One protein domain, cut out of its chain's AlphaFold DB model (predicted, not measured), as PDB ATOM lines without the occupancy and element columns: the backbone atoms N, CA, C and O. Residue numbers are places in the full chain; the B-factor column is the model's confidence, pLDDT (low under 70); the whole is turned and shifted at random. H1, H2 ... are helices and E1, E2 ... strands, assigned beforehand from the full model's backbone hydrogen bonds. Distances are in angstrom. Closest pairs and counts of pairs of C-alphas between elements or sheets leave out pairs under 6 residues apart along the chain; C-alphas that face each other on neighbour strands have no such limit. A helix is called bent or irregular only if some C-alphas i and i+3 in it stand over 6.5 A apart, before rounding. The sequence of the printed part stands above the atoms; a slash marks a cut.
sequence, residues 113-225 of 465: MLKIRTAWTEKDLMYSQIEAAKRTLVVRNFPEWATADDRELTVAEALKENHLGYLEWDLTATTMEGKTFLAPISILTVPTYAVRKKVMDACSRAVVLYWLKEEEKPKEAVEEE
ATOM      1  N   MET A 113     -16.242  33.477 -84.895       39.06
ATOM      2  CA  MET A 113     -17.575  33.296 -84.308       39.06
ATOM      3  C   MET A 113     -18.526  34.273 -84.977       39.06
ATOM      4  O   MET A 113     -18.199  35.465 -85.039       39.06
ATOM      5  N   LEU A 114     -19.636  33.760 -85.517       43.75
ATOM      6  CA  LEU A 114     -20.576  34.558 -86.290       43.75
ATOM      7  C   LEU A 114     -20.935  35.815 -85.497       43.75
ATOM      8  O   LEU A 114     -21.684  35.774 -84.521       43.75
ATOM      9  N   LYS A 115     -20.379  36.956 -85.918       45.56
ATOM     10  CA  LYS A 115     -20.688  38.264 -85.346       45.56
ATOM     11  C   LYS A 115     -22.016  38.724 -85.929       45.56
ATOM     12  O   LYS A 115     -22.066  39.699 -86.679       45.56
ATOM     13  N   ILE A 116     -23.079  38.007 -85.564       49.66
ATOM     14  CA  ILE A 116     -24.447  38.494 -85.676       49.66
ATOM     15  C   ILE A 116     -24.534  39.660 -84.695       49.66
ATOM     16  O   ILE A 116     -24.661  39.492 -83.484       49.66
ATOM     17  N   ARG A 117     -24.334  40.857 -85.236       50.03
ATOM     18  CA  ARG A 117     -24.512  42.122 -84.530       50.03
ATOM     19  C   ARG A 117     -25.935  42.596 -84.785       50.03
ATOM     20  O   ARG A 117     -26.453  42.398 -85.884       50.03
ATOM     21  N   THR A 118     -26.517  43.274 -83.803       51.22
ATOM     22  CA  THR A 118     -27.585  44.239 -84.075       51.22
ATOM     23  C   THR A 118     -27.100  45.229 -85.128       51.22
ATOM     24  O   THR A 118     -25.914  45.584 -85.156       51.22
ATOM     25  N   ALA A 119     -27.989  45.659 -86.021       51.72
ATOM     26  CA  ALA A 119     -27.644  46.706 -86.967       51.72
ATOM     27  C   ALA A 119     -27.386  47.997 -86.171       51.72
ATOM     28  O   ALA A 119     -28.260  48.482 -85.460       51.72
ATOM     29  N   TRP A 120     -26.155  48.508 -86.226       43.56
ATOM     30  CA  TRP A 120     -25.739  49.710 -85.504       43.56
ATOM     31  C   TRP A 120     -24.895  50.583 -86.429       43.56
ATOM     32  O   TRP A 120     -23.761  50.246 -86.770       43.56
ATOM     33  N   THR A 121     -25.487  51.704 -86.823       45.00
ATOM     34  CA  THR A 121     -24.851  52.849 -87.477       45.00
ATOM     35  C   THR A 121     -25.492  54.073 -86.847       45.00
ATOM     36  O   THR A 121     -26.662  54.339 -87.076       45.00
ATOM     37  N   GLU A 122     -24.767  54.767 -85.981       43.53
ATOM     38  CA  GLU A 122     -25.377  55.673 -84.994       43.53
ATOM     39  C   GLU A 122     -25.588  57.110 -85.505       43.53
ATOM     40  O   GLU A 122     -26.078  57.960 -84.773       43.53
ATOM     41  N   LYS A 123     -25.179  57.410 -86.745       43.28
ATOM     42  CA  LYS A 123     -24.879  58.795 -87.135       43.28
ATOM     43  C   LYS A 123     -26.057  59.628 -87.656       43.28
ATOM     44  O   LYS A 123     -26.041  60.831 -87.432       43.28
ATOM     45  N   ASP A 124     -27.060  59.015 -88.297       45.41
ATOM     46  CA  ASP A 124     -28.126  59.746 -89.022       45.41
ATOM     47  C   ASP A 124     -29.519  59.058 -89.000       45.41
ATOM     48  O   ASP A 124     -30.394  59.391 -89.799       45.41
ATOM     49  N   LEU A 125     -29.755  58.069 -88.127       46.31
ATOM     50  CA  LEU A 125     -31.021  57.310 -88.088       46.31
ATOM     51  C   LEU A 125     -32.005  57.872 -87.051       46.31
ATOM     52  O   LEU A 125     -31.644  58.136 -85.907       46.31
ATOM     53  N   MET A 126     -33.278  58.002 -87.433       46.53
ATOM     54  CA  MET A 126     -34.346  58.433 -86.524       46.53
ATOM     55  C   MET A 126     -34.651  57.371 -85.458       46.53
ATOM     56  O   MET A 126     -34.488  56.176 -85.698       46.53
ATOM     57  N   TYR A 127     -35.170  57.783 -84.293       52.72
ATOM     58  CA  TYR A 127     -35.466  56.888 -83.159       52.72
ATOM     59  C   TYR A 127     -36.275  55.628 -83.527       52.72
ATOM     60  O   TYR A 127     -35.983  54.543 -83.026       52.72
ATOM     61  N   SER A 128     -37.247  55.738 -84.438       53.28
ATOM     62  CA  SER A 128     -38.018  54.596 -84.955       53.28
ATOM     63  C   SER A 128     -37.153  53.588 -85.722       53.28
ATOM     64  O   SER A 128     -37.310  52.377 -85.568       53.28
ATOM     65  N   GLN A 129     -36.195  54.079 -86.507       57.75
ATOM     66  CA  GLN A 129     -35.237  53.265 -87.252       57.75
ATOM     67  C   GLN A 129     -34.183  52.647 -86.318       57.75
ATOM     68  O   GLN A 129     -33.751  51.523 -86.561       57.75
ATOM     69  N   ILE A 130     -33.820  53.322 -85.219       57.34
ATOM     70  CA  ILE A 130     -32.955  52.765 -84.164       57.34
ATOM     71  C   ILE A 130     -33.644  51.579 -83.469       57.34
ATOM     72  O   ILE A 130     -33.020  50.533 -83.284       57.34
ATOM     73  N   GLU A 131     -34.928  51.694 -83.115       62.44
ATOM     74  CA  GLU A 131     -35.690  50.582 -82.524       62.44
ATOM     75  C   GLU A 131     -35.850  49.392 -83.481       62.44
ATOM     76  O   GLU A 131     -35.684  48.245 -83.061       62.44
ATOM     77  N   ALA A 132     -36.084  49.646 -84.772       61.72
ATOM     78  CA  ALA A 132     -36.064  48.600 -85.794       61.72
ATOM     79  C   ALA A 132     -34.673  47.942 -85.897       61.72
ATOM     80  O   ALA A 132     -34.551  46.725 -85.790       61.72
ATOM     81  N   ALA A 133     -33.598  48.730 -85.981       61.72
ATOM     82  CA  ALA A 133     -32.226  48.234 -86.111       61.72
ATOM     83  C   ALA A 133     -31.743  47.422 -84.887       61.72
ATOM     84  O   ALA A 133     -31.006  46.441 -85.037       61.72
ATOM     85  N   LYS A 134     -32.213  47.758 -83.674       64.12
ATOM     86  CA  LYS A 134     -32.028  46.937 -82.461       64.12
ATOM     87  C   LYS A 134     -32.711  45.570 -82.560       64.12
ATOM     88  O   LYS A 134     -32.245  44.626 -81.912       64.12
ATOM     89  N   ARG A 135     -33.824  45.455 -83.295       66.69
ATOM     90  CA  ARG A 135     -34.619  44.222 -83.486       66.69
ATOM     91  C   ARG A 135     -34.144  43.397 -84.683       66.69
ATOM     92  O   ARG A 135     -34.304  42.178 -84.647       66.69
ATOM     93  N   THR A 136     -33.473  44.027 -85.648       74.19
ATOM     94  CA  THR A 136     -32.858  43.356 -86.794       74.19
ATOM     95  C   THR A 136     -31.634  42.524 -86.398       74.19
ATOM     96  O   THR A 136     -30.646  43.048 -85.873       74.19
ATOM     97  N   LEU A 137     -31.661  41.225 -86.708       75.88
ATOM     98  CA  LEU A 137     -30.473  40.363 -86.684       75.88
ATOM     99  C   LEU A 137     -29.862  40.230 -88.074       75.88
ATOM    100  O   LEU A 137     -30.578  40.088 -89.055       75.88
ATOM    101  N   VAL A 138     -28.532  40.228 -88.135       78.94
ATOM    102  CA  VAL A 138     -27.772  40.295 -89.388       78.94
ATOM    103  C   VAL A 138     -26.873  39.059 -89.522       78.94
ATOM    104  O   VAL A 138     -25.828  38.987 -88.866       78.94
ATOM    105  N   VAL A 139     -27.260  38.082 -90.349       79.19
ATOM    106  CA  VAL A 139     -26.510  36.826 -90.561       79.19
ATOM    107  C   VAL A 139     -25.315  37.071 -91.486       79.19
ATOM    108  O   VAL A 139     -25.468  37.546 -92.608       79.19
ATOM    109  N   ARG A 140     -24.102  36.764 -91.013       80.00
ATOM    110  CA  ARG A 140     -22.821  37.045 -91.695       80.00
ATOM    111  C   ARG A 140     -21.992  35.767 -91.861       80.00
ATOM    112  O   ARG A 140     -22.358  34.721 -91.343       80.00
ATOM    113  N   ASN A 141     -20.830  35.885 -92.506       83.75
ATOM    114  CA  ASN A 141     -19.821  34.826 -92.658       83.75
ATOM    115  C   ASN A 141     -20.238  33.627 -93.534       83.75
ATOM    116  O   ASN A 141     -19.638  32.557 -93.427       83.75
ATOM    117  N   PHE A 142     -21.200  33.807 -94.441       83.06
ATOM    118  CA  PHE A 142     -21.289  32.943 -95.621       83.06
ATOM    119  C   PHE A 142     -20.002  33.055 -96.459       83.06
ATOM    120  O   PHE A 142     -19.406  34.140 -96.490       83.06
ATOM    121  N   PRO A 143     -19.558  31.974 -97.123       81.06
ATOM    122  CA  PRO A 143     -18.386  32.030 -97.987       81.06
ATOM    123  C   PRO A 143     -18.626  32.947 -99.190       81.06
ATOM    124  O   PRO A 143     -19.755  33.121 -99.645       81.06
ATOM    125  N   GLU A 144     -17.555  33.530 -99.731       79.19
ATOM    126  CA  GLU A 144     -17.644  34.487-100.848       79.19
ATOM    127  C   GLU A 144     -18.243  33.865-102.119       79.19
ATOM    128  O   GLU A 144     -18.911  34.564-102.876       79.19
ATOM    129  N   TRP A 145     -18.064  32.555-102.311       81.19
ATOM    130  CA  TRP A 145     -18.608  31.785-103.433       81.19
ATOM    131  C   TRP A 145     -20.080  31.362-103.264       81.19
ATOM    132  O   TRP A 145     -20.682  30.922-104.239       81.19
ATOM    133  N   ALA A 146     -20.680  31.496-102.072       84.25
ATOM    134  CA  ALA A 146     -22.088  31.148-101.852       84.25
ATOM    135  C   ALA A 146     -23.010  32.103-102.620       84.25
ATOM    136  O   ALA A 146     -22.884  33.319-102.432       84.25
ATOM    137  N   THR A 147     -23.947  31.575-103.412       86.31
ATOM    138  CA  THR A 147     -24.911  32.374-104.199       86.31
ATOM    139  C   THR A 147     -25.937  33.096-103.308       86.31
ATOM    140  O   THR A 147     -25.913  32.940-102.089       86.31
ATOM    141  N   ALA A 148     -26.810  33.940-103.875       83.38
ATOM    142  CA  ALA A 148     -27.904  34.553-103.107       83.38
ATOM    143  C   ALA A 148     -28.877  33.469-102.621       83.38
ATOM    144  O   ALA A 148     -29.031  33.258-101.419       83.38
ATOM    145  N   ASP A 149     -29.426  32.735-103.585       85.94
ATOM    146  CA  ASP A 149     -30.447  31.705-103.438       85.94
ATOM    147  C   ASP A 149     -30.025  30.624-102.428       85.94
ATOM    148  O   ASP A 149     -30.809  30.241-101.562       85.94
ATOM    149  N   ASP A 150     -28.757  30.192-102.457       88.50
ATOM    150  CA  ASP A 150     -28.216  29.228-101.490       88.50
ATOM    151  C   ASP A 150     -28.229  29.757-100.047       88.50
ATOM    152  O   ASP A 150     -28.499  29.008 -99.104       88.50
ATOM    153  N   ARG A 151     -27.914  31.045 -99.846       86.88
ATOM    154  CA  ARG A 151     -27.898  31.676 -98.515       86.88
ATOM    155  C   ARG A 151     -29.315  31.848 -97.989       86.88
ATOM    156  O   ARG A 151     -29.552  31.578 -96.810       86.88
ATOM    157  N   GLU A 152     -30.233  32.279 -98.854       88.38
ATOM    158  CA  GLU A 152     -31.661  32.383 -98.545       88.38
ATOM    159  C   GLU A 152     -32.224  31.026 -98.153       88.38
ATOM    160  O   GLU A 152     -32.774  30.896 -97.061       88.38
ATOM    161  N   LEU A 153     -32.003  29.997 -98.978       90.38
ATOM    162  CA  LEU A 153     -32.438  28.632 -98.704       90.38
ATOM    163  C   LEU A 153     -31.858  28.126 -97.377       90.38
ATOM    164  O   LEU A 153     -32.610  27.652 -96.531       90.38
ATOM    165  N   THR A 154     -30.557  28.320 -97.138       90.94
ATOM    166  CA  THR A 154     -29.889  27.907 -95.890       90.94
ATOM    167  C   THR A 154     -30.508  28.568 -94.652       90.94
ATOM    168  O   THR A 154     -30.706  27.900 -93.635       90.94
ATOM    169  N   VAL A 155     -30.826  29.870 -94.692       88.88
ATOM    170  CA  VAL A 155     -31.476  30.552 -93.554       88.88
ATOM    171  C   VAL A 155     -32.951  30.176 -93.440       88.88
ATOM    172  O   VAL A 155     -33.423  29.942 -92.328       88.88
ATOM    173  N   ALA A 156     -33.675  30.062 -94.552       88.62
ATOM    174  CA  ALA A 156     -35.077  29.661 -94.572       88.62
ATOM    175  C   ALA A 156     -35.270  28.248 -94.000       88.62
ATOM    176  O   ALA A 156     -36.145  28.043 -93.156       88.62
ATOM    177  N   GLU A 157     -34.424  27.290 -94.391       92.38
ATOM    178  CA  GLU A 157     -34.386  25.937 -93.831       92.38
ATOM    179  C   GLU A 157     -34.049  25.974 -92.338       92.38
ATOM    180  O   GLU A 157     -34.818  25.449 -91.532       92.38
ATOM    181  N   ALA A 158     -32.993  26.687 -91.932       92.00
ATOM    182  CA  ALA A 158     -32.607  26.802 -90.524       92.00
ATOM    183  C   ALA A 158     -33.718  27.390 -89.637       92.00
ATOM    184  O   ALA A 158     -33.962  26.907 -88.527       92.00
ATOM    185  N   LEU A 159     -34.412  28.428 -90.112       90.19
ATOM    186  CA  LEU A 159     -35.554  29.012 -89.415       90.19
ATOM    187  C   LEU A 159     -36.730  28.028 -89.380       90.19
ATOM    188  O   LEU A 159     -37.321  27.832 -88.318       90.19
ATOM    189  N   LYS A 160     -37.045  27.356 -90.490       91.94
ATOM    190  CA  LYS A 160     -38.127  26.363 -90.575       91.94
ATOM    191  C   LYS A 160     -37.907  25.178 -89.628       91.94
ATOM    192  O   LYS A 160     -38.814  24.848 -88.866       91.94
ATOM    193  N   GLU A 161     -36.710  24.593 -89.617       93.19
ATOM    194  CA  GLU A 161     -36.326  23.473 -88.741       93.19
ATOM    195  C   GLU A 161     -36.419  23.812 -87.250       93.19
ATOM    196  O   GLU A 161     -36.762  22.959 -86.436       93.19
ATOM    197  N   ASN A 162     -36.135  25.063 -86.874       91.06
ATOM    198  CA  ASN A 162     -36.180  25.506 -85.477       91.06
ATOM    199  C   ASN A 162     -37.564  26.068 -85.075       91.06
ATOM    200  O   ASN A 162     -37.695  26.640 -83.992       91.06
ATOM    201  N   HIS A 163     -38.593  25.894 -85.919       91.94
ATOM    202  CA  HIS A 163     -39.954  26.433 -85.760       91.94
ATOM    203  C   HIS A 163     -40.015  27.972 -85.678       91.94
ATOM    204  O   HIS A 163     -40.839  28.545 -84.971       91.94
ATOM    205  N   LEU A 164     -39.131  28.646 -86.417       88.19
ATOM    206  CA  LEU A 164     -38.973  30.103 -86.504       88.19
ATOM    207  C   LEU A 164     -39.316  30.663 -87.898       88.19
ATOM    208  O   LEU A 164     -39.112  31.845 -88.150       88.19
ATOM    209  N   GLY A 165     -39.857  29.837 -88.802       81.75
ATOM    210  CA  GLY A 165     -40.217  30.229 -90.175       81.75
ATOM    211  C   GLY A 165     -41.358  31.253 -90.303       81.75
ATOM    212  O   GLY A 165     -41.712  31.609 -91.418       81.75
ATOM    213  N   TYR A 166     -41.931  31.713 -89.186       82.69
ATOM    214  CA  TYR A 166     -42.878  32.834 -89.132       82.69
ATOM    215  C   TYR A 166     -42.184  34.206 -89.045       82.69
ATOM    216  O   TYR A 166     -42.854  35.230 -89.136       82.69
ATOM    217  N   LEU A 167     -40.869  34.245 -88.798       85.88
ATOM    218  CA  LEU A 167     -40.114  35.493 -88.716       85.88
ATOM    219  C   LEU A 167     -39.875  36.055 -90.117       85.88
ATOM    220  O   LEU A 167     -39.326  35.359 -90.970       85.88
ATOM    221  N   GLU A 168     -40.213  37.326 -90.326       83.00
ATOM    222  CA  GLU A 168     -39.863  38.026 -91.558       83.00
ATOM    223  C   GLU A 168     -38.348  38.257 -91.639       83.00
ATOM    224  O   GLU A 168     -37.700  38.748 -90.704       83.00
ATOM    225  N   TRP A 169     -37.786  37.896 -92.788       84.94
ATOM    226  CA  TRP A 169     -36.391  38.098 -93.138       84.94
ATOM    227  C   TRP A 169     -36.292  38.615 -94.571       84.94
ATOM    228  O   TRP A 169     -37.133  38.308 -95.410       84.94
ATOM    229  N   ASP A 170     -35.262  39.414 -94.823       78.94
ATOM    230  CA  ASP A 170     -34.992  40.045 -96.110       78.94
ATOM    231  C   ASP A 170     -33.507  39.875 -96.460       78.94
ATOM    232  O   ASP A 170     -32.621  40.094 -95.618       78.94
ATOM    233  N   LEU A 171     -33.221  39.475 -97.700       73.94
ATOM    234  CA  LEU A 171     -31.869  39.479 -98.243       73.94
ATOM    235  C   LEU A 171     -31.623  40.835 -98.901       73.94
ATOM    236  O   LEU A 171     -31.761  41.025-100.108       73.94
ATOM    237  N   THR A 172     -31.181  41.799 -98.096       65.94
ATOM    238  CA  THR A 172     -30.593  43.013 -98.658       65.94
ATOM    239  C   THR A 172     -29.376  42.617 -99.497       65.94
ATOM    240  O   THR A 172     -28.447  42.010 -98.969       65.94
ATOM    241  N   ALA A 173     -29.351  42.973-100.780       59.16
ATOM    242  CA  ALA A 173     -28.169  42.876-101.634       59.16
ATOM    243  C   ALA A 173     -27.623  44.287-101.896       59.16
ATOM    244  O   ALA A 173     -28.363  45.162-102.344       59.16
ATOM    245  N   THR A 174     -26.334  44.527-101.636       54.81
ATOM    246  CA  THR A 174     -25.699  45.829-101.886       54.81
ATOM    247  C   THR A 174     -24.666  45.726-102.997       54.81
ATOM    248  O   THR A 174     -23.597  45.131-102.864       54.81
ATOM    249  N   THR A 175     -24.970  46.364-104.121       49.50
ATOM    250  CA  THR A 175     -24.008  46.565-105.202       49.50
ATOM    251  C   THR A 175     -23.099  47.743-104.848       49.50
ATOM    252  O   THR A 175     -23.569  48.867-104.696       49.50
ATOM    253  N   MET A 176     -21.792  47.505-104.737       44.19
ATOM    254  CA  MET A 176     -20.777  48.557-104.598       44.19
ATOM    255  C   MET A 176     -19.780  48.439-105.746       44.19
ATOM    256  O   MET A 176     -19.270  47.356-106.013       44.19
ATOM    257  N   GLU A 177     -19.491  49.552-106.424       54.66
ATOM    258  CA  GLU A 177     -18.443  49.631-107.460       54.66
ATOM    259  C   GLU A 177     -18.595  48.589-108.595       54.66
ATOM    260  O   GLU A 177     -17.617  48.073-109.133       54.66
ATOM    261  N   GLY A 178     -19.837  48.236-108.948       60.50
ATOM    262  CA  GLY A 178     -20.133  47.209-109.957       60.50
ATOM    263  C   GLY A 178     -19.912  45.763-109.491       60.50
ATOM    264  O   GLY A 178     -20.136  44.837-110.266       60.50
ATOM    265  N   LYS A 179     -19.520  45.547-108.230       47.56
ATOM    266  CA  LYS A 179     -19.489  44.234-107.581       47.56
ATOM    267  C   LYS A 179     -20.730  44.070-106.709       47.56
ATOM    268  O   LYS A 179     -20.998  44.880-105.820       47.56
ATOM    269  N   THR A 180     -21.492  43.011-106.953       52.81
ATOM    270  CA  THR A 180     -22.597  42.621-106.075       52.81
ATOM    271  C   THR A 180     -22.015  41.967-104.832       52.81
ATOM    272  O   THR A 180     -21.606  40.809-104.871       52.81
ATOM    273  N   PHE A 181     -21.977  42.700-103.722       54.94
ATOM    274  CA  PHE A 181     -21.746  42.080-102.430       54.94
ATOM    275  C   PHE A 181     -23.088  41.515-101.972       54.94
ATOM    276  O   PHE A 181     -24.046  42.254-101.739       54.94
ATOM    277  N   LEU A 182     -23.162  40.188-101.877       59.59
ATOM    278  CA  LEU A 182     -24.291  39.513-101.252       59.59
ATOM    279  C   LEU A 182     -24.304  39.906 -99.780       59.59
ATOM    280  O   LEU A 182     -23.514  39.395 -98.974       59.59
ATOM    281  N   ALA A 183     -25.134  40.899 -99.478       60.09
ATOM    282  CA  ALA A 183     -25.195  41.503 -98.169       60.09
ATOM    283  C   ALA A 183     -25.870  40.541 -97.178       60.09
ATOM    284  O   ALA A 183     -26.421  39.501 -97.554       60.09
ATOM    285  N   PRO A 184     -25.708  40.804 -95.877       65.62
ATOM    286  CA  PRO A 184     -26.127  39.860 -94.862       65.62
ATOM    287  C   PRO A 184     -27.652  39.794 -94.746       65.62
ATOM    288  O   PRO A 184     -28.335  40.817 -94.818       65.62
ATOM    289  N   ILE A 185     -28.168  38.592 -94.494       73.62
ATOM    290  CA  ILE A 185     -29.608  38.363 -94.341       73.62
ATOM    291  C   ILE A 185     -30.080  39.045 -93.058       73.62
ATOM    292  O   ILE A 185     -29.519  38.816 -91.980       73.62
ATOM    293  N   SER A 186     -31.089  39.900 -93.202       75.94
ATOM    294  CA  SER A 186     -31.630  40.753 -92.150       75.94
ATOM    295  C   SER A 186     -32.969  40.199 -91.675       75.94
ATOM    296  O   SER A 186     -33.946  40.212 -92.409       75.94
ATOM    297  N   ILE A 187     -33.023  39.706 -90.440       77.06
ATOM    298  CA  ILE A 187     -34.240  39.167 -89.816       77.06
ATOM    299  C   ILE A 187     -34.868  40.310 -89.024       77.06
ATOM    300  O   ILE A 187     -34.338  40.681 -87.975       77.06
ATOM    301  N   LEU A 188     -35.923  40.918 -89.569       69.69
ATOM    302  CA  LEU A 188     -36.336  42.295 -89.259       69.69
ATOM    303  C   LEU A 188     -37.129  42.428 -87.948       69.69
ATOM    304  O   LEU A 188     -37.108  43.482 -87.314       69.69
ATOM    305  N   THR A 189     -37.800  41.362 -87.507       71.31
ATOM    306  CA  THR A 189     -38.763  41.412 -86.394       71.31
ATOM    307  C   THR A 189     -38.538  40.291 -85.380       71.31
ATOM    308  O   THR A 189     -39.325  39.353 -85.280       71.31
ATOM    309  N   VAL A 190     -37.465  40.371 -84.589       77.06
ATOM    310  CA  VAL A 190     -37.218  39.412 -83.499       77.06
ATOM    311  C   VAL A 190     -37.845  39.919 -82.187       77.06
ATOM    312  O   VAL A 190     -37.298  40.855 -81.596       77.06
ATOM    313  N   PRO A 191     -38.953  39.322 -81.695       75.06
ATOM    314  CA  PRO A 191     -39.773  39.927 -80.638       75.06
ATOM    315  C   PRO A 191     -39.151  39.848 -79.240       75.06
ATOM    316  O   PRO A 191     -39.367  40.736 -78.424       75.06
ATOM    317  N   THR A 192     -38.367  38.805 -78.941       83.75
ATOM    318  CA  THR A 192     -37.794  38.586 -77.600       83.75
ATOM    319  C   THR A 192     -36.328  38.170 -77.660       83.75
ATOM    320  O   THR A 192     -35.855  37.599 -78.648       83.75
ATOM    321  N   TYR A 193     -35.591  38.401 -76.570       78.25
ATOM    322  CA  TYR A 193     -34.198  37.963 -76.439       78.25
ATOM    323  C   TYR A 193     -34.044  36.429 -76.499       78.25
ATOM    324  O   TYR A 193     -33.073  35.916 -77.057       78.25
ATOM    325  N   ALA A 194     -35.033  35.676 -76.006       81.25
ATOM    326  CA  ALA A 194     -35.042  34.218 -76.096       81.25
ATOM    327  C   ALA A 194     -35.152  33.727 -77.553       81.25
ATOM    328  O   ALA A 194     -34.401  32.838 -77.961       81.25
ATOM    329  N   VAL A 195     -36.036  34.335 -78.358       83.75
ATOM    330  CA  VAL A 195     -36.124  34.049 -79.802       83.75
ATOM    331  C   VAL A 195     -34.840  34.493 -80.505       83.75
ATOM    332  O   VAL A 195     -34.286  33.724 -81.285       83.75
ATOM    333  N   ARG A 196     -34.292  35.663 -80.156       83.31
ATOM    334  CA  ARG A 196     -33.016  36.177 -80.686       83.31
ATOM    335  C   ARG A 196     -31.875  35.179 -80.553       83.31
ATOM    336  O   ARG A 196     -31.200  34.896 -81.539       83.31
ATOM    337  N   LYS A 197     -31.694  34.610 -79.360       85.44
ATOM    338  CA  LYS A 197     -30.663  33.598 -79.118       85.44
ATOM    339  C   LYS A 197     -30.894  32.344 -79.970       85.44
ATOM    340  O   LYS A 197     -29.964  31.895 -80.632       85.44
ATOM    341  N   LYS A 198     -32.132  31.834 -80.041       87.62
ATOM    342  CA  LYS A 198     -32.477  30.680 -80.894       87.62
ATOM    343  C   LYS A 198     -32.188  30.938 -82.376       87.62
ATOM    344  O   LYS A 198     -31.601  30.079 -83.024       87.62
ATOM    345  N   VAL A 199     -32.550  32.115 -82.897       87.19
ATOM    346  CA  VAL A 199     -32.251  32.533 -84.278       87.19
ATOM    347  C   VAL A 199     -30.740  32.563 -84.520       87.19
ATOM    348  O   VAL A 199     -30.271  31.995 -85.504       87.19
ATOM    349  N   MET A 200     -29.972  33.177 -83.612       86.75
ATOM    350  CA  MET A 200     -28.510  33.238 -83.705       86.75
ATOM    351  C   MET A 200     -27.876  31.842 -83.710       86.75
ATOM    352  O   MET A 200     -27.052  31.556 -84.579       86.75
ATOM    353  N   ASP A 201     -28.287  30.965 -82.792       87.25
ATOM    354  CA  ASP A 201     -27.767  29.601 -82.666       87.25
ATOM    355  C   ASP A 201     -28.172  28.720 -83.867       87.25
ATOM    356  O   ASP A 201     -27.385  27.892 -84.327       87.25
ATOM    357  N   ALA A 202     -29.385  28.884 -84.410       89.06
ATOM    358  CA  ALA A 202     -29.851  28.194 -85.616       89.06
ATOM    359  C   ALA A 202     -29.067  28.630 -86.863       89.06
ATOM    360  O   ALA A 202     -28.411  27.800 -87.494       89.06
ATOM    361  N   CYS A 203     -29.056  29.931 -87.172       89.19
ATOM    362  CA  CYS A 203     -28.392  30.459 -88.364       89.19
ATOM    363  C   CYS A 203     -26.875  30.221 -88.326       89.19
ATOM    364  O   CYS A 203     -26.280  29.891 -89.347       89.19
ATOM    365  N   SER A 204     -26.239  30.321 -87.151       88.31
ATOM    366  CA  SER A 204     -24.798  30.057 -87.021       88.31
ATOM    367  C   SER A 204     -24.439  28.598 -87.302       88.31
ATOM    368  O   SER A 204     -23.431  28.340 -87.956       88.31
ATOM    369  N   ARG A 205     -25.265  27.641 -86.853       89.44
ATOM    370  CA  ARG A 205     -25.075  26.217 -87.172       89.44
ATOM    371  C   ARG A 205     -25.298  25.945 -88.658       89.44
ATOM    372  O   ARG A 205     -24.481  25.258 -89.257       89.44
ATOM    373  N   ALA A 206     -26.337  26.525 -89.256       90.00
ATOM    374  CA  ALA A 206     -26.633  26.357 -90.677       90.00
ATOM    375  C   ALA A 206     -25.514  26.901 -91.581       90.00
ATOM    376  O   ALA A 206     -25.076  26.201 -92.490       90.00
ATOM    377  N   VAL A 207     -24.962  28.082 -91.273       88.94
ATOM    378  CA  VAL A 207     -23.784  28.621 -91.979       88.94
ATOM    379  C   VAL A 207     -22.588  27.668 -91.864       88.94
ATOM    380  O   VAL A 207     -21.937  27.394 -92.866       88.94
ATOM    381  N   VAL A 208     -22.305  27.120 -90.677       89.00
ATOM    382  CA  VAL A 208     -21.204  26.153 -90.499       89.00
ATOM    383  C   VAL A 208     -21.438  24.858 -91.289       89.00
ATOM    384  O   VAL A 208     -20.510  24.363 -91.922       89.00
ATOM    385  N   LEU A 209     -22.663  24.325 -91.304       88.38
ATOM    386  CA  LEU A 209     -23.009  23.142 -92.102       88.38
ATOM    387  C   LEU A 209     -22.885  23.408 -93.610       88.38
ATOM    388  O   LEU A 209     -22.408  22.541 -94.336       88.38
ATOM    389  N   TYR A 210     -23.241  24.610 -94.067       89.12
ATOM    390  CA  TYR A 210     -23.067  25.034 -95.456       89.12
ATOM    391  C   TYR A 210     -21.586  25.055 -95.872       89.12
ATOM    392  O   TYR A 210     -21.237  24.524 -96.924       89.12
ATOM    393  N   TRP A 211     -20.697  25.588 -95.020       87.94
ATOM    394  CA  TRP A 211     -19.243  25.524 -95.238       87.94
ATOM    395  C   TRP A 211     -18.731  24.077 -95.352       87.94
ATOM    396  O   TRP A 211     -17.907  23.798 -96.215       87.94
ATOM    397  N   LEU A 212     -19.216  23.160 -94.508       87.62
ATOM    398  CA  LEU A 212     -18.767  21.761 -94.506       87.62
ATOM    399  C   LEU A 212     -19.254  20.980 -95.739       87.62
ATOM    400  O   LEU A 212     -18.464  20.286 -96.372       87.62
ATOM    401  N   LYS A 213     -20.533  21.122 -96.110       87.62
ATOM    402  CA  LYS A 213     -21.169  20.360 -97.202       87.62
ATOM    403  C   LYS A 213     -20.522  20.610 -98.571       87.62
ATOM    404  O   LYS A 213     -20.407  19.697 -99.384       87.62
ATOM    405  N   GLU A 214     -20.082  21.838 -98.831       78.69
ATOM    406  CA  GLU A 214     -19.433  22.206-100.098       78.69
ATOM    407  C   GLU A 214     -17.910  21.964-100.098       78.69
ATOM    408  O   GLU A 214     -17.315  21.948-101.169       78.69
ATOM    409  N   GLU A 215     -17.260  21.697 -98.955       75.88
ATOM    410  CA  GLU A 215     -15.869  21.191 -98.938       75.88
ATOM    411  C   GLU A 215     -15.765  19.713 -99.373       75.88
ATOM    412  O   GLU A 215     -14.691  19.258 -99.786       75.88
ATOM    413  N   GLU A 216     -16.861  18.953 -99.293       73.50
ATOM    414  CA  GLU A 216     -16.916  17.534 -99.679       73.50
ATOM    415  C   GLU A 216     -17.165  17.363-101.191       73.50
ATOM    416  O   GLU A 216     -16.471  16.595-101.862       73.50
ATOM    417  N   LYS A 217     -18.058  18.187-101.750       70.25
ATOM    418  CA  LYS A 217     -18.465  18.223-103.166       70.25
ATOM    419  C   LYS A 217     -17.329  18.247-104.218       70.25
ATOM    420  O   LYS A 217     -17.436  17.512-105.199       70.25
ATOM    421  N   PRO A 218     -16.231  19.028-104.079       56.09
ATOM    422  CA  PRO A 218     -15.180  19.104-105.100       56.09
ATOM    423  C   PRO A 218     -14.257  17.877-105.166       56.09
ATOM    424  O   PRO A 218     -13.353  17.864-105.998       56.09
ATOM    425  N   LYS A 219     -14.431  16.859-104.311       56.91
ATOM    426  CA  LYS A 219     -13.640  15.616-104.398       56.91
ATOM    427  C   LYS A 219     -14.303  14.570-105.283       56.91
ATOM    428  O   LYS A 219     -13.632  14.004-106.138       56.91
ATOM    429  N   GLU A 220     -15.608  14.373-105.129       56.50
ATOM    430  CA  GLU A 220     -16.352  13.359-105.886       56.50
ATOM    431  C   GLU A 220     -16.393  13.701-107.385       56.50
ATOM    432  O   GLU A 220     -16.068  12.857-108.218       56.50
ATOM    433  N   ALA A 221     -16.651  14.968-107.735       58.81
ATOM    434  CA  ALA A 221     -16.689  15.415-109.132       58.81
ATOM    435  C   ALA A 221     -15.341  15.263-109.872       58.81
ATOM    436  O   ALA A 221     -15.315  15.011-111.076       58.81
ATOM    437  N   VAL A 222     -14.212  15.394-109.164       57.09
ATOM    438  CA  VAL A 222     -12.868  15.254-109.758       57.09
ATOM    439  C   VAL A 222     -12.479  13.780-109.924       57.09
ATOM    440  O   VAL A 222     -11.787  13.440-110.885       57.09
ATOM    441  N   GLU A 223     -12.938  12.890-109.040       59.22
ATOM    442  CA  GLU A 223     -12.733  11.445-109.205       59.22
ATOM    443  C   GLU A 223     -13.614  10.853-110.322       59.22
ATOM    444  O   GLU A 223     -13.148   9.969-111.045       59.22
ATOM    445  N   GLU A 224     -14.825  11.380-110.557       58.78
ATOM    446  CA  GLU A 224     -15.682  10.940-111.672       58.78
ATOM    447  C   GLU A 224     -15.109  11.303-113.059       58.78
ATOM    448  O   GLU A 224     -15.026  10.432-113.934       58.78
ATOM    449  N   GLU A 225     -14.624  12.536-113.268       56.84
ATOM    450  CA  GLU A 225     -13.964  12.916-114.534       56.84
ATOM    451  C   GLU A 225     -12.620  12.185-114.739       56.84
ATOM    452  O   GLU A 225     -12.290  11.755-115.855       56.84
TER     453      GLU A 225
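This is residues 113 to 225 of the 465 residues of the protein "Hypothetical protein" of Symbiodinium sp. CCMP2592 (UniProt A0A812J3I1). A small sheet of three short strands, E1 E5 E2, is covered on one face by two helices, H2 and H3a, which cross steeply; a little hairpin, E3 and E4, reaches beyond the sheet, and H1 lies at the end of the domain away from H3b. The long last helix H3 runs past the body, and its residues 215 to 225 stick out. The printed part has 113 residues, with three named helices and five named strands in the order H1 E1 H2 E2 E3 E4 E5 H3, a mixed class; both sheets, E1 - E5 - E2 and E3 - E4, are antiparallel. It is only just compact, close to loose, with a radius of gyration of the C-alphas of 15.9 A, and spans 58 by 38 by 23 A.

After residues 113 to 126, which hold no named element, find C-alpha 127 at (-35.466, 56.888, -83.159), where H1 begins; it runs to residue 135, 12.7 A. E1 is residues 137 to 139, and H2 runs from 148 to 161, 20.0 A. Then come E2, 169 to 171, E3, 174 to 176, E4, 179 to 181, and E5, 185 to 187. H3, residues 193 to 225, was assigned as one helix by its hydrogen bonds but is bent: C-alphas 215 and 218 are 6.5 A apart. Its arm H3a, 193 to 215, measures 33.5 A; H3b, 218 to 225, ends at C-alpha 225, (-13.964, 12.916, -114.534).

Look first at inner strand E5: N 187 and O 137 of E1 are 2.8 A apart, and N 186 and O 170 of E2 are 2.9 A apart, within hydrogen-bond range. E1, H2 and E2 form a split strand-helix-strand unit, with E5 between its two strands, and a right-handed crossover. H2 and H3a make two layers with this sheet, helices on one face. H2's height over the sheet is 9.6 A. H2 and H3a touch, through residues 154 to 159 of H2 alone, at a steep tilt of 52 degrees, opposite ways; their closest C-alphas, of Ala 158 and Ala 202, are 5.8 A apart. E2 runs on into E3 at 24 degrees; in the hairpin E3 and E4, N 176 and O 179 are 2.9 A apart. H1 is not on the sheet, but only just, with 4 pairs of C-alphas within 10 A. Every O i to N i+4 pair is within range in H1 and H2; H3a has 18 of 19, H3b 3 of 4.

The farthest C-alphas, of Tyr 127 and Glu 225, are 58.1 A apart. The printed part has no cut, and no link is long. The mean pLDDT of the printed part is 72.2; look for values under 70 at residues 113 to 135, 172 to 184, 188 and 218 to 225.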